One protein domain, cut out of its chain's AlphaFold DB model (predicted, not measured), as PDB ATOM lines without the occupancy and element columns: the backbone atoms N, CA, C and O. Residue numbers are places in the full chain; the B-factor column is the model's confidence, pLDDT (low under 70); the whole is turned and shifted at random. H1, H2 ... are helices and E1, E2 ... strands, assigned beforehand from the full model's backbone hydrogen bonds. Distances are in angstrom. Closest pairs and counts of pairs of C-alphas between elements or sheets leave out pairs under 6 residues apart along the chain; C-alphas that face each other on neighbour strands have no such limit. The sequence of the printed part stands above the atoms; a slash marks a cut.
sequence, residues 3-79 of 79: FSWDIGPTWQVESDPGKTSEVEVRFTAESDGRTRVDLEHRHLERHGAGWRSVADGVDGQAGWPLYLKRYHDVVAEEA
ATOM      1  N   PHE A   3     -21.869   8.299 -10.730       98.06
ATOM      2  CA  PHE A   3     -22.885   7.863 -11.686       98.06
ATOM      3  C   PHE A   3     -22.429   6.626 -12.466       98.06
ATOM      4  O   PHE A   3     -21.229   6.349 -12.560       98.06
ATOM      5  N   SER A   4     -23.392   5.873 -13.003       98.19
ATOM      6  CA  SER A   4     -23.114   4.711 -13.846       98.19
ATOM      7  C   SER A   4     -22.707   5.137 -15.255       98.19
ATOM      8  O   SER A   4     -23.199   6.121 -15.808       98.19
ATOM      9  N   TRP A   5     -21.780   4.387 -15.835       98.25
ATOM     10  CA  TRP A   5     -21.384   4.486 -17.227       98.25
ATOM     11  C   TRP A   5     -21.943   3.279 -17.974       98.25
ATOM     12  O   TRP A   5     -21.379   2.180 -17.968       98.25
ATOM     13  N   ASP A   6     -23.067   3.517 -18.638       98.25
ATOM     14  CA  ASP A   6     -23.859   2.484 -19.302       98.25
ATOM     15  C   ASP A   6     -23.482   2.371 -20.786       98.25
ATOM     16  O   ASP A   6     -24.340   2.165 -21.636       98.25
ATOM     17  N   ILE A   7     -22.207   2.580 -21.134       97.69
ATOM     18  CA  ILE A   7     -21.719   2.521 -22.518       97.69
ATOM     19  C   ILE A   7     -20.640   1.444 -22.628       97.69
ATOM     20  O   ILE A   7     -19.568   1.567 -22.033       97.69
ATOM     21  N   GLY A   8     -20.928   0.408 -23.416       96.44
ATOM     22  CA  GLY A   8     -20.048  -0.744 -23.598       96.44
ATOM     23  C   GLY A   8     -18.915  -0.535 -24.616       96.44
ATOM     24  O   GLY A   8     -18.780   0.539 -25.207       96.44
ATOM     25  N   PRO A   9     -18.125  -1.588 -24.915       97.00
ATOM     26  CA  PRO A   9     -16.979  -1.531 -25.837       97.00
ATOM     27  C   PRO A   9     -17.326  -1.143 -27.279       97.00
ATOM     28  O   PRO A   9     -16.459  -0.720 -28.041       97.00
ATOM     29  N   THR A  10     -18.594  -1.284 -27.661       96.12
ATOM     30  CA  THR A  10     -19.134  -0.879 -28.965       96.12
ATOM     31  C   THR A  10     -19.540   0.596 -29.019       96.12
ATOM     32  O   THR A  10     -20.048   1.043 -30.048       96.12
ATOM     33  N   TRP A  11     -19.344   1.351 -27.931       95.94
ATOM     34  CA  TRP A  11     -19.803   2.735 -27.767       95.94
ATOM     35  C   TRP A  11     -21.320   2.903 -27.921       95.94
ATOM     36  O   TRP A  11     -21.808   3.949 -28.342       95.94
ATOM     37  N   GLN A  12     -22.068   1.852 -27.592       97.25
ATOM     38  CA  GLN A  12     -23.526   1.841 -27.530       97.25
ATOM     39  C   GLN A  12     -23.981   1.655 -26.085       97.25
ATOM     40  O   GLN A  12     -23.207   1.204 -25.241       97.25
ATOM     41  N   VAL A  13     -25.247   1.981 -25.828       97.81
ATOM     42  CA  VAL A  13     -25.862   1.779 -24.515       97.81
ATOM     43  C   VAL A  13     -25.861   0.288 -24.159       97.81
ATOM     44  O   VAL A  13     -26.321  -0.540 -24.944       97.81
ATOM     45  N   GLU A  14     -25.353  -0.035 -22.975       97.44
ATOM     46  CA  GLU A  14     -25.440  -1.339 -22.323       97.44
ATOM     47  C   GLU A  14     -26.670  -1.351 -21.410       97.44
ATOM     48  O   GLU A  14     -26.887  -0.430 -20.624       97.44
ATOM     49  N   SER A  15     -27.508  -2.376 -21.550       96.81
ATOM     50  CA  SER A  15     -28.777  -2.489 -20.827       96.81
ATOM     51  C   SER A  15     -28.692  -3.394 -19.605       96.81
ATOM     52  O   SER A  15     -29.572  -3.319 -18.749       96.81
ATOM     53  N   ASP A  16     -27.660  -4.235 -19.512       97.25
ATOM     54  CA  ASP A  16     -27.362  -5.066 -18.349       97.25
ATOM     55  C   ASP A  16     -26.540  -4.263 -17.321       97.25
ATOM     56  O   ASP A  16     -25.344  -4.047 -17.536       97.25
ATOM     57  N   PRO A  17     -27.114  -3.865 -16.165       95.44
ATOM     58  CA  PRO A  17     -26.387  -3.109 -15.143       95.44
ATOM     59  C   PRO A  17     -25.192  -3.872 -14.552       95.44
ATOM     60  O   PRO A  17     -24.296  -3.268 -13.969       95.44
ATOM     61  N   GLY A  18     -25.150  -5.204 -14.688       97.31
ATOM     62  CA  GLY A  18     -23.999  -6.012 -14.282       97.31
ATOM     63  C   GLY A  18     -22.769  -5.814 -15.174       97.31
ATOM     64  O   GLY A  18     -21.668  -6.213 -14.787       97.31
ATOM     65  N   LYS A  19     -22.949  -5.191 -16.344       97.81
ATOM     66  CA  LYS A  19     -21.900  -4.915 -17.331       97.81
ATOM     67  C   LYS A  19     -21.549  -3.438 -17.455       97.81
ATOM     68  O   LYS A  19     -20.819  -3.074 -18.367       97.81
ATOM     69  N   THR A  20     -22.028  -2.593 -16.550       98.31
ATOM     70  CA  THR A  20     -21.723  -1.160 -16.562       98.31
ATOM     71  C   THR A  20     -20.554  -0.838 -15.634       98.31
ATOM     72  O   THR A  20     -20.236  -1.581 -14.696       98.31
ATOM     73  N   SER A  21     -19.878   0.271 -15.918       98.50
ATOM     74  CA  SER A  21     -18.808   0.822 -15.080       98.50
ATOM     75  C   SER A  21     -19.307   2.053 -14.325       98.50
ATOM     76  O   SER A  21     -20.483   2.406 -14.387       98.50
ATOM     77  N   GLU A  22     -18.431   2.707 -13.570       98.62
ATOM     78  CA  GLU A  22     -18.786   3.888 -12.785       98.62
ATOM     79  C   GLU A  22     -17.803   5.022 -13.025       98.62
ATOM     80  O   GLU A  22     -16.596   4.798 -13.148       98.62
ATOM     81  N   VAL A  23     -18.325   6.245 -12.999       98.75
ATOM     82  CA  VAL A  23     -17.522   7.464 -13.003       98.75
ATOM     83  C   VAL A  23     -17.785   8.228 -11.716       98.75
ATOM     84  O   VAL A  23     -18.922   8.578 -11.388       98.75
ATOM     85  N   GLU A  24     -16.711   8.514 -10.993       98.75
ATOM     86  CA  GLU A  24     -16.732   9.384  -9.831       98.75
ATOM     87  C   GLU A  24     -16.001  10.689 -10.135       98.75
ATOM     88  O   GLU A  24     -14.867  10.686 -10.602       98.75
ATOM     89  N   VAL A  25     -16.647  11.813  -9.829       98.44
ATOM     90  CA  VAL A  25     -16.053  13.150  -9.899       98.44
ATOM     91  C   VAL A  25     -16.057  13.763  -8.505       98.44
ATOM     92  O   VAL A  25     -17.119  13.917  -7.887       98.44
ATOM     93  N   ARG A  26     -14.880  14.126  -8.000       98.31
ATOM     94  CA  ARG A  26     -14.689  14.740  -6.682       98.31
ATOM     95  C   ARG A  26     -14.158  16.159  -6.851       98.31
ATOM     96  O   ARG A  26     -13.184  16.377  -7.559       98.31
ATOM     97  N   PHE A  27     -14.804  17.109  -6.181       97.81
ATOM     98  CA  PHE A  27     -14.388  18.509  -6.132       97.81
ATOM     99  C   PHE A  27     -13.818  18.788  -4.746       97.81
ATOM    100  O   PHE A  27     -14.515  18.617  -3.745       97.81
ATOM    101  N   THR A  28     -12.558  19.204  -4.690       98.12
ATOM    102  CA  THR A  28     -11.868  19.551  -3.447       98.12
ATOM    103  C   THR A  28     -11.499  21.024  -3.491       98.12
ATOM    104  O   THR A  28     -10.770  21.443  -4.388       98.12
ATOM    105  N   ALA A  29     -11.998  21.813  -2.542       97.44
ATOM    106  CA  ALA A  29     -11.585  23.205  -2.414       97.44
ATOM    107  C   ALA A  29     -10.087  23.282  -2.068       97.44
ATOM    108  O   ALA A  29      -9.612  22.570  -1.181       97.44
ATOM    109  N   GLU A  30      -9.358  24.154  -2.758       96.62
ATOM    110  CA  GLU A  30      -7.955  24.483  -2.494       96.62
ATOM    111  C   GLU A  30      -7.816  25.971  -2.115       96.62
ATOM    112  O   GLU A  30      -8.804  26.704  -2.008       96.62
ATOM    113  N   SER A  31      -6.587  26.431  -1.852       94.44
ATOM    114  CA  SER A  31      -6.332  27.847  -1.568       94.44
ATOM    115  C   SER A  31      -6.623  28.733  -2.783       94.44
ATOM    116  O   SER A  31      -6.662  28.273  -3.927       94.44
ATOM    117  N   ASP A  32      -6.775  30.034  -2.532       91.81
ATOM    118  CA  ASP A  32      -6.877  31.061  -3.578       91.81
ATOM    119  C   ASP A  32      -8.117  30.907  -4.476       91.81
ATOM    120  O   ASP A  32      -8.088  31.240  -5.656       91.81
ATOM    121  N   GLY A  33      -9.207  30.361  -3.925       89.81
ATOM    122  CA  GLY A  33     -10.460  30.152  -4.659       89.81
ATOM    123  C   GLY A  33     -10.394  29.043  -5.713       89.81
ATOM    124  O   GLY A  33     -11.324  28.895  -6.501       89.81
ATOM    125  N   ARG A  34      -9.316  28.249  -5.738       93.69
ATOM    126  CA  ARG A  34      -9.161  27.135  -6.676       93.69
ATOM    127  C   ARG A  34      -9.921  25.904  -6.198       93.69
ATOM    128  O   ARG A  34     -10.127  25.692  -5.006       93.69
ATOM    129  N   THR A  35     -10.308  25.061  -7.147       96.06
ATOM    130  CA  THR A  35     -10.918  23.758  -6.874       96.06
ATOM    131  C   THR A  35     -10.174  22.692  -7.664       96.06
ATOM    132  O   THR A  35     -10.081  22.786  -8.887       96.06
ATOM    133  N   ARG A  36      -9.663  21.662  -6.983       96.75
ATOM    134  CA  ARG A  36      -9.152  20.460  -7.647       96.75
ATOM    135  C   ARG A  36     -10.318  19.555  -8.017       96.75
ATOM    136  O   ARG A  36     -11.155  19.244  -7.168       96.75
ATOM    137  N   VAL A  37     -10.342  19.124  -9.272       97.50
ATOM    138  CA  VAL A  37     -11.324  18.172  -9.794       97.50
ATOM    139  C   VAL A  37     -10.619  16.857 -10.084       97.50
ATOM    140  O   VAL A  37      -9.762  16.791 -10.960       97.50
ATOM    141  N   ASP A  38     -10.990  15.816  -9.348       98.06
ATOM    142  CA  ASP A  38     -10.508  14.452  -9.546       98.06
ATOM    143  C   ASP A  38     -11.607  13.639 -10.251       98.06
ATOM    144  O   ASP A  38     -12.738  13.586  -9.761       98.06
ATOM    145  N   LEU A  39     -11.287  13.004 -11.385       98.44
ATOM    146  CA  LEU A  39     -12.179  12.081 -12.097       98.44
ATOM    147  C   LEU A  39     -11.589  10.672 -12.069       98.44
ATOM    148  O   LEU A  39     -10.446  10.462 -12.463       98.44
ATOM    149  N   GLU A  40     -12.392   9.703 -11.646       98.50
ATOM    150  CA  GLU A  40     -12.039   8.287 -11.624       98.50
ATOM    151  C   GLU A  40     -13.080   7.483 -12.405       98.50
ATOM    152  O   GLU A  40     -14.271   7.552 -12.107       98.50
ATOM    153  N   HIS A  41     -12.631   6.709 -13.394       98.44
ATOM    154  CA  HIS A  41     -13.464   5.749 -14.117       98.44
ATOM    155  C   HIS A  41     -13.017   4.336 -13.730       98.44
ATOM    156  O   HIS A  41     -11.911   3.917 -14.071       98.44
ATOM    157  N   ARG A  42     -13.861   3.606 -12.996       98.19
ATOM    158  CA  ARG A  42     -13.527   2.296 -12.410       98.19
ATOM    159  C   ARG A  42     -14.513   1.212 -12.822       98.19
ATOM    160  O   ARG A  42     -15.578   1.501 -13.358       98.19
ATOM    161  N   HIS A  43     -14.161  -0.039 -12.534       98.38
ATOM    162  CA  HIS A  43     -14.943  -1.232 -12.881       98.38
ATOM    163  C   HIS A  43     -15.112  -1.465 -14.385       98.38
ATOM    164  O   HIS A  43     -16.086  -2.073 -14.826       98.38
ATOM    165  N   LEU A  44     -14.158  -0.985 -15.185       98.31
ATOM    166  CA  LEU A  44     -14.184  -1.125 -16.638       98.31
ATOM    167  C   LEU A  44     -14.210  -2.596 -17.066       98.31
ATOM    168  O   LEU A  44     -14.861  -2.938 -18.043       98.31
ATOM    169  N   GLU A  45     -13.582  -3.491 -16.305       98.25
ATOM    170  CA  GLU A  45     -13.581  -4.931 -16.558       98.25
ATOM    171  C   GLU A  45     -14.981  -5.567 -16.610       98.25
ATOM    172  O   GLU A  45     -15.141  -6.622 -17.230       98.25
ATOM    173  N   ARG A  46     -16.005  -4.925 -16.020       98.31
ATOM    174  CA  ARG A  46     -17.403  -5.391 -16.066       98.31
ATOM    175  C   ARG A  46     -17.988  -5.387 -17.479       98.31
ATOM    176  O   ARG A  46     -18.833  -6.228 -17.772       98.31
ATOM    177  N   HIS A  47     -17.465  -4.551 -18.380       97.81
ATOM    178  CA  HIS A  47     -17.873  -4.494 -19.794       97.81
ATOM    179  C   HIS A  47     -17.584  -5.785 -20.579       97.81
ATOM    180  O   HIS A  47     -18.005  -5.936 -21.725       97.81
ATOM    181  N   GLY A  48     -16.860  -6.740 -19.987       97.00
ATOM    182  CA  GLY A  48     -16.612  -8.047 -20.582       97.00
ATOM    183  C   GLY A  48     -15.612  -7.997 -21.737       97.00
ATOM    184  O   GLY A  48     -14.605  -7.287 -21.696       97.00
ATOM    185  N   ALA A  49     -15.829  -8.814 -22.767       97.38
ATOM    186  CA  ALA A  49     -14.901  -8.901 -23.890       97.38
ATOM    187  C   ALA A  49     -14.762  -7.542 -24.599       97.38
ATOM    188  O   ALA A  49     -15.744  -6.955 -25.035       97.38
ATOM    189  N   GLY A  50     -13.525  -7.059 -24.725       96.56
ATOM    190  CA  GLY A  50     -13.235  -5.762 -25.338       96.56
ATOM    191  C   GLY A  50     -13.197  -4.584 -24.364       96.56
ATOM    192  O   GLY A  50     -12.870  -3.492 -24.798       96.56
ATOM    193  N   TRP A  51     -13.418  -4.773 -23.058       98.12
ATOM    194  CA  TRP A  51     -13.419  -3.666 -22.088       98.12
ATOM    195  C   TRP A  51     -12.185  -2.751 -22.136       98.12
ATOM    196  O   TRP A  51     -12.286  -1.554 -21.880       98.12
ATOM    197  N   ARG A  52     -11.014  -3.290 -22.500       98.12
ATOM    198  CA  ARG A  52      -9.778  -2.508 -22.640       98.12
ATOM    199  C   ARG A  52      -9.892  -1.403 -23.689       98.12
ATOM    200  O   ARG A  52      -9.313  -0.350 -23.482       98.12
ATOM    201  N   SER A  53     -10.687  -1.580 -24.749       97.12
ATOM    202  CA  SER A  53     -10.905  -0.507 -25.726       97.12
ATOM    203  C   SER A  53     -11.694   0.663 -25.139       97.12
ATOM    204  O   SER A  53     -11.516   1.792 -25.589       97.12
ATOM    205  N   VAL A  54     -12.544   0.415 -24.132       97.75
ATOM    206  CA  VAL A  54     -13.184   1.489 -23.361       97.75
ATOM    207  C   VAL A  54     -12.120   2.223 -22.558       97.75
ATOM    208  O   VAL A  54     -12.056   3.441 -22.650       97.75
ATOM    209  N   ALA A  55     -11.256   1.495 -21.840       97.81
ATOM    210  CA  ALA A  55     -10.158   2.083 -21.067       97.81
ATOM    211  C   ALA A  55      -9.239   2.953 -21.945       97.81
ATOM    212  O   ALA A  55      -9.066   4.134 -21.662       97.81
ATOM    213  N   ASP A  56      -8.742   2.404 -23.055       97.94
ATOM    214  CA  ASP A  56      -7.868   3.114 -23.994       97.94
ATOM    215  C   ASP A  56      -8.579   4.323 -24.630       97.94
ATOM    216  O   ASP A  56      -7.975   5.369 -24.860       97.94
ATOM    217  N   GLY A  57      -9.879   4.197 -24.910       97.44
ATOM    218  CA  GLY A  57     -10.674   5.272 -25.498       97.44
ATOM    219  C   GLY A  57     -10.926   6.432 -24.538       97.44
ATOM    220  O   GLY A  57     -10.799   7.590 -24.936       97.44
ATOM    221  N   VAL A  58     -11.264   6.139 -23.278       97.94
ATOM    222  CA  VAL A  58     -11.530   7.176 -22.270       97.94
ATOM    223  C   VAL A  58     -10.248   7.788 -21.695       97.94
ATOM    224  O   VAL A  58     -10.289   8.946 -21.292       97.94
ATOM    225  N   ASP A  59      -9.126   7.061 -21.687       97.25
ATOM    226  CA  ASP A  59      -7.801   7.583 -21.303       97.25
ATOM    227  C   ASP A  59      -7.091   8.313 -22.462       97.25
ATOM    228  O   ASP A  59      -6.223   9.162 -22.261       97.25
ATOM    229  N   GLY A  60      -7.487   8.026 -23.704       97.25
ATOM    230  CA  GLY A  60      -6.923   8.645 -24.896       97.25
ATOM    231  C   GLY A  60      -7.165  10.157 -24.999       97.25
ATOM    232  O   GLY A  60      -8.023  10.745 -24.342       97.25
ATOM    233  N   GLN A  61      -6.451  10.806 -25.925       95.81
ATOM    234  CA  GLN A  61      -6.511  12.264 -26.146       95.81
ATOM    235  C   GLN A  61      -7.895  12.795 -26.551       95.81
ATOM    236  O   GLN A  61      -8.121  13.996 -26.488       95.81
ATOM    237  N   ALA A  62      -8.810  11.927 -26.989       95.88
ATOM    238  CA  ALA A  62     -10.196  12.277 -27.299       95.88
ATOM    239  C   ALA A  62     -11.190  11.910 -26.174       95.88
ATOM    240  O   ALA A  62     -12.385  12.157 -26.325       95.88
ATOM    241  N   GLY A  63     -10.711  11.321 -25.072       97.12
ATOM    242  CA  GLY A  63     -11.497  10.887 -23.917       97.12
ATOM    243  C   GLY A  63     -11.552  11.929 -22.795       97.12
ATOM    244  O   GLY A  63     -11.641  13.134 -23.045       97.12
ATOM    245  N   TRP A  64     -11.484  11.476 -21.539       97.94
ATOM    246  CA  TRP A  64     -11.550  12.332 -20.349       97.94
ATOM    247  C   TRP A  64     -10.552  13.496 -20.347       97.94
ATOM    248  O   TRP A  64     -10.986  14.601 -20.003       97.94
ATOM    249  N   PRO A  65      -9.280  13.336 -20.772       97.62
ATOM    250  CA  PRO A  65      -8.335  14.454 -20.813       97.62
ATOM    251  C   PRO A  65      -8.839  15.655 -21.627       97.62
ATOM    252  O   PRO A  65      -8.711  16.800 -21.189       97.62
ATOM    253  N   LEU A  66      -9.477  15.410 -22.779       97.94
ATOM    254  CA  LEU A  66     -10.027  16.471 -23.625       97.94
ATOM    255  C   LEU A  66     -11.170  17.212 -22.935       97.94
ATOM    256  O   LEU A  66     -11.218  18.442 -22.962       97.94
ATOM    257  N   TYR A  67     -12.105  16.476 -22.336       97.12
ATOM    258  CA  TYR A  67     -13.289  17.078 -21.726       97.12
ATOM    259  C   TYR A  67     -12.970  17.796 -20.415       97.12
ATOM    260  O   TYR A  67     -13.530  18.864 -20.178       97.12
ATOM    261  N   LEU A  68     -12.024  17.291 -19.615       97.12
ATOM    262  CA  LEU A  68     -11.525  18.004 -18.435       97.12
ATOM    263  C   LEU A  68     -10.817  19.304 -18.828       97.12
ATOM    264  O   LEU A  68     -11.059  20.336 -18.204       97.12
ATOM    265  N   LYS A  69     -10.016  19.291 -19.906       97.25
ATOM    266  CA  LYS A  69      -9.425  20.522 -20.446       97.25
ATOM    267  C   LYS A  69     -10.494  21.516 -20.905       97.25
ATOM    268  O   LYS A  69     -10.424  22.683 -20.542       97.25
ATOM    269  N   ARG A  70     -11.496  21.069 -21.667       97.44
ATOM    270  CA  ARG A  70     -12.592  21.942 -22.128       97.44
ATOM    271  C   ARG A  70     -13.387  22.533 -20.969       97.44
ATOM    272  O   ARG A  70     -13.720  23.708 -21.008       97.44
ATOM    273  N   TYR A  71     -13.674  21.730 -19.946       96.50
ATOM    274  CA  TYR A  71     -14.335  22.206 -18.734       96.50
ATOM    275  C   TYR A  71     -13.503  23.283 -18.032       96.50
ATOM    276  O   TYR A  71     -14.035  24.339 -17.706       96.50
ATOM    277  N   HIS A  72     -12.201  23.042 -17.853       95.81
ATOM    278  CA  HIS A  72     -11.286  24.032 -17.293       95.81
ATOM    279  C   HIS A  72     -11.292  25.335 -18.100       95.81
ATOM    280  O   HIS A  72     -11.408  26.400 -17.510       95.81
ATOM    281  N   ASP A  73     -11.181  25.253 -19.430       96.81
ATOM    282  CA  ASP A  73     -11.128  26.434 -20.297       96.81
ATOM    283  C   ASP A  73     -12.413  27.278 -20.164       96.81
ATOM    284  O   ASP A  73     -12.321  28.485 -19.972       96.81
ATOM    285  N   VAL A  74     -13.596  26.647 -20.141       97.12
ATOM    286  CA  VAL A  74     -14.877  27.349 -19.917       97.12
ATOM    287  C   VAL A  74     -14.933  27.998 -18.532       97.12
ATOM    288  O   VAL A  74     -15.323  29.152 -18.407       97.12
ATOM    289  N   VAL A  75     -14.539  27.281 -17.477       94.31
ATOM    290  CA  VAL A  75     -14.569  27.829 -16.110       94.31
ATOM    291  C   VAL A  75     -13.565  28.973 -15.939       94.31
ATOM    292  O   VAL A  75     -13.840  29.910 -15.199       94.31
ATOM    293  N   ALA A  76     -12.420  28.914 -16.620       90.00
ATOM    294  CA  ALA A  76     -11.408  29.963 -16.581       90.00
ATOM    295  C   ALA A  76     -11.838  31.243 -17.315       90.00
ATOM    296  O   ALA A  76     -11.379  32.318 -16.948       90.00
ATOM    297  N   GLU A  77     -12.696  31.144 -18.335       89.38
ATOM    298  CA  GLU A  77     -13.283  32.311 -19.014       89.38
ATOM    299  C   GLU A  77     -14.343  33.024 -18.154       89.38
ATOM    300  O   GLU A  77     -14.526  34.232 -18.285       89.38
ATOM    301  N   GLU A  78     -15.023  32.289 -17.270       77.75
ATOM    302  CA  GLU A  78     -16.094  32.796 -16.397       77.75
ATOM    303  C   GLU A  78     -15.595  33.338 -15.038       77.75
ATOM    304  O   GLU A  78     -16.394  33.869 -14.262       77.75
ATOM    305  N   ALA A  79     -14.304  33.176 -14.720       69.12
ATOM    306  CA  ALA A  79     -13.679  33.579 -13.452       69.12
ATOM    307  C   ALA A  79     -13.093  35.001 -13.498       69.12
ATOM    308  O   ALA A  79     -13.267  35.731 -12.494       69.12
TER     309      ALA A  79
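This is residues 3 to 79 of the 79 residues of an uncharacterized protein of Mycolicibacterium sp. NCC-Tsukiji (UniProt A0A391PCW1). A long two-stranded hairpin, E2 and E3, has two helices, H2 and H3, running one after the other in a nearly straight row alongside it. The short strand E1 extends the sheet beside the beginning of E2, the long unnamed stretch of residues 6 to 20 loops out at that same end together with the short helix H1, and residues 73 to 78, of which 73 to 77 belong to H3, stick out free at the other end. The printed part has 77 residues, with three named strands and then three named helices in the order E1 E2 E3 H1 H2 H3; the class is mixed, helices and strands, and the antiparallel sheet has the order E1, E2, E3. The whole is loose, with a radius of gyration of the C-alphas of 14.8 A, and is a rod spanning 45 by 21 by 17 A.

E1, residues 3 to 5, and E2, residues 21 to 29, form an antiparallel hairpin at 139 degrees, with N 5 and O 21 within hydrogen-bond range at 2.8 A. E2 and E3, residues 35 to 42, form a second antiparallel hairpin at 165 degrees, with N 24 and O 40 at 2.8 A and N 42 and O 22 at 3.0 A. The three make a meander, each strand the antiparallel neighbour of the one before; E1 and E3 are the edge strands. H1, residues 44 to 47, only grazes the sheet; the closest C-alphas of E2 and H1, those of Ser 21 and Leu 44, are 5.3 A apart. H2, residues 51 to 59, touches H1, the closest C-alphas being those of Glu 45 and Trp 51, 5.7 A apart. H2 only grazes the sheet and is only just on it, with 5 pairs of C-alphas within 10 A. H3, residues 64 to 77, is close to H2 but not clearly touching it; the closest C-alphas, those of Val 58 and Trp 64, are 5.5 A apart. H2 and H3 run the same way at a shallow tilt of 26 degrees. H3 only grazes the sheet with its residues 64 to 72, and H3 and E3 are near each other, with 8 pairs of C-alphas within 10 A. H1 and H3 are apart. In H2 and H3 every O i to N i+4 pair is within hydrogen-bond range; H1 is too short for such a pair.

E1 begins at C-alpha 3, (-22.885, 7.863, -11.686), and measures 6.7 A. E2 measures 26.7 A from C-alpha 21, (-18.808, 0.822, -15.080), to C-alpha 29, and E3 measures 22.3 A. H1 measures 5.9 A, H2 12.6 A and H3 20.1 A, ending at C-alpha 77, (-13.283, 32.311, -19.014).

The two C-alphas farthest apart, those of Asp 32 and Ala 49, are 45.5 A apart. The printed part has no cut. The link from E1 to E2 is long, with 15 residues; the other four links are tight. The mean pLDDT of the printed part is 96.4, and residue 79, the chain's last, is the one printed residue under 70.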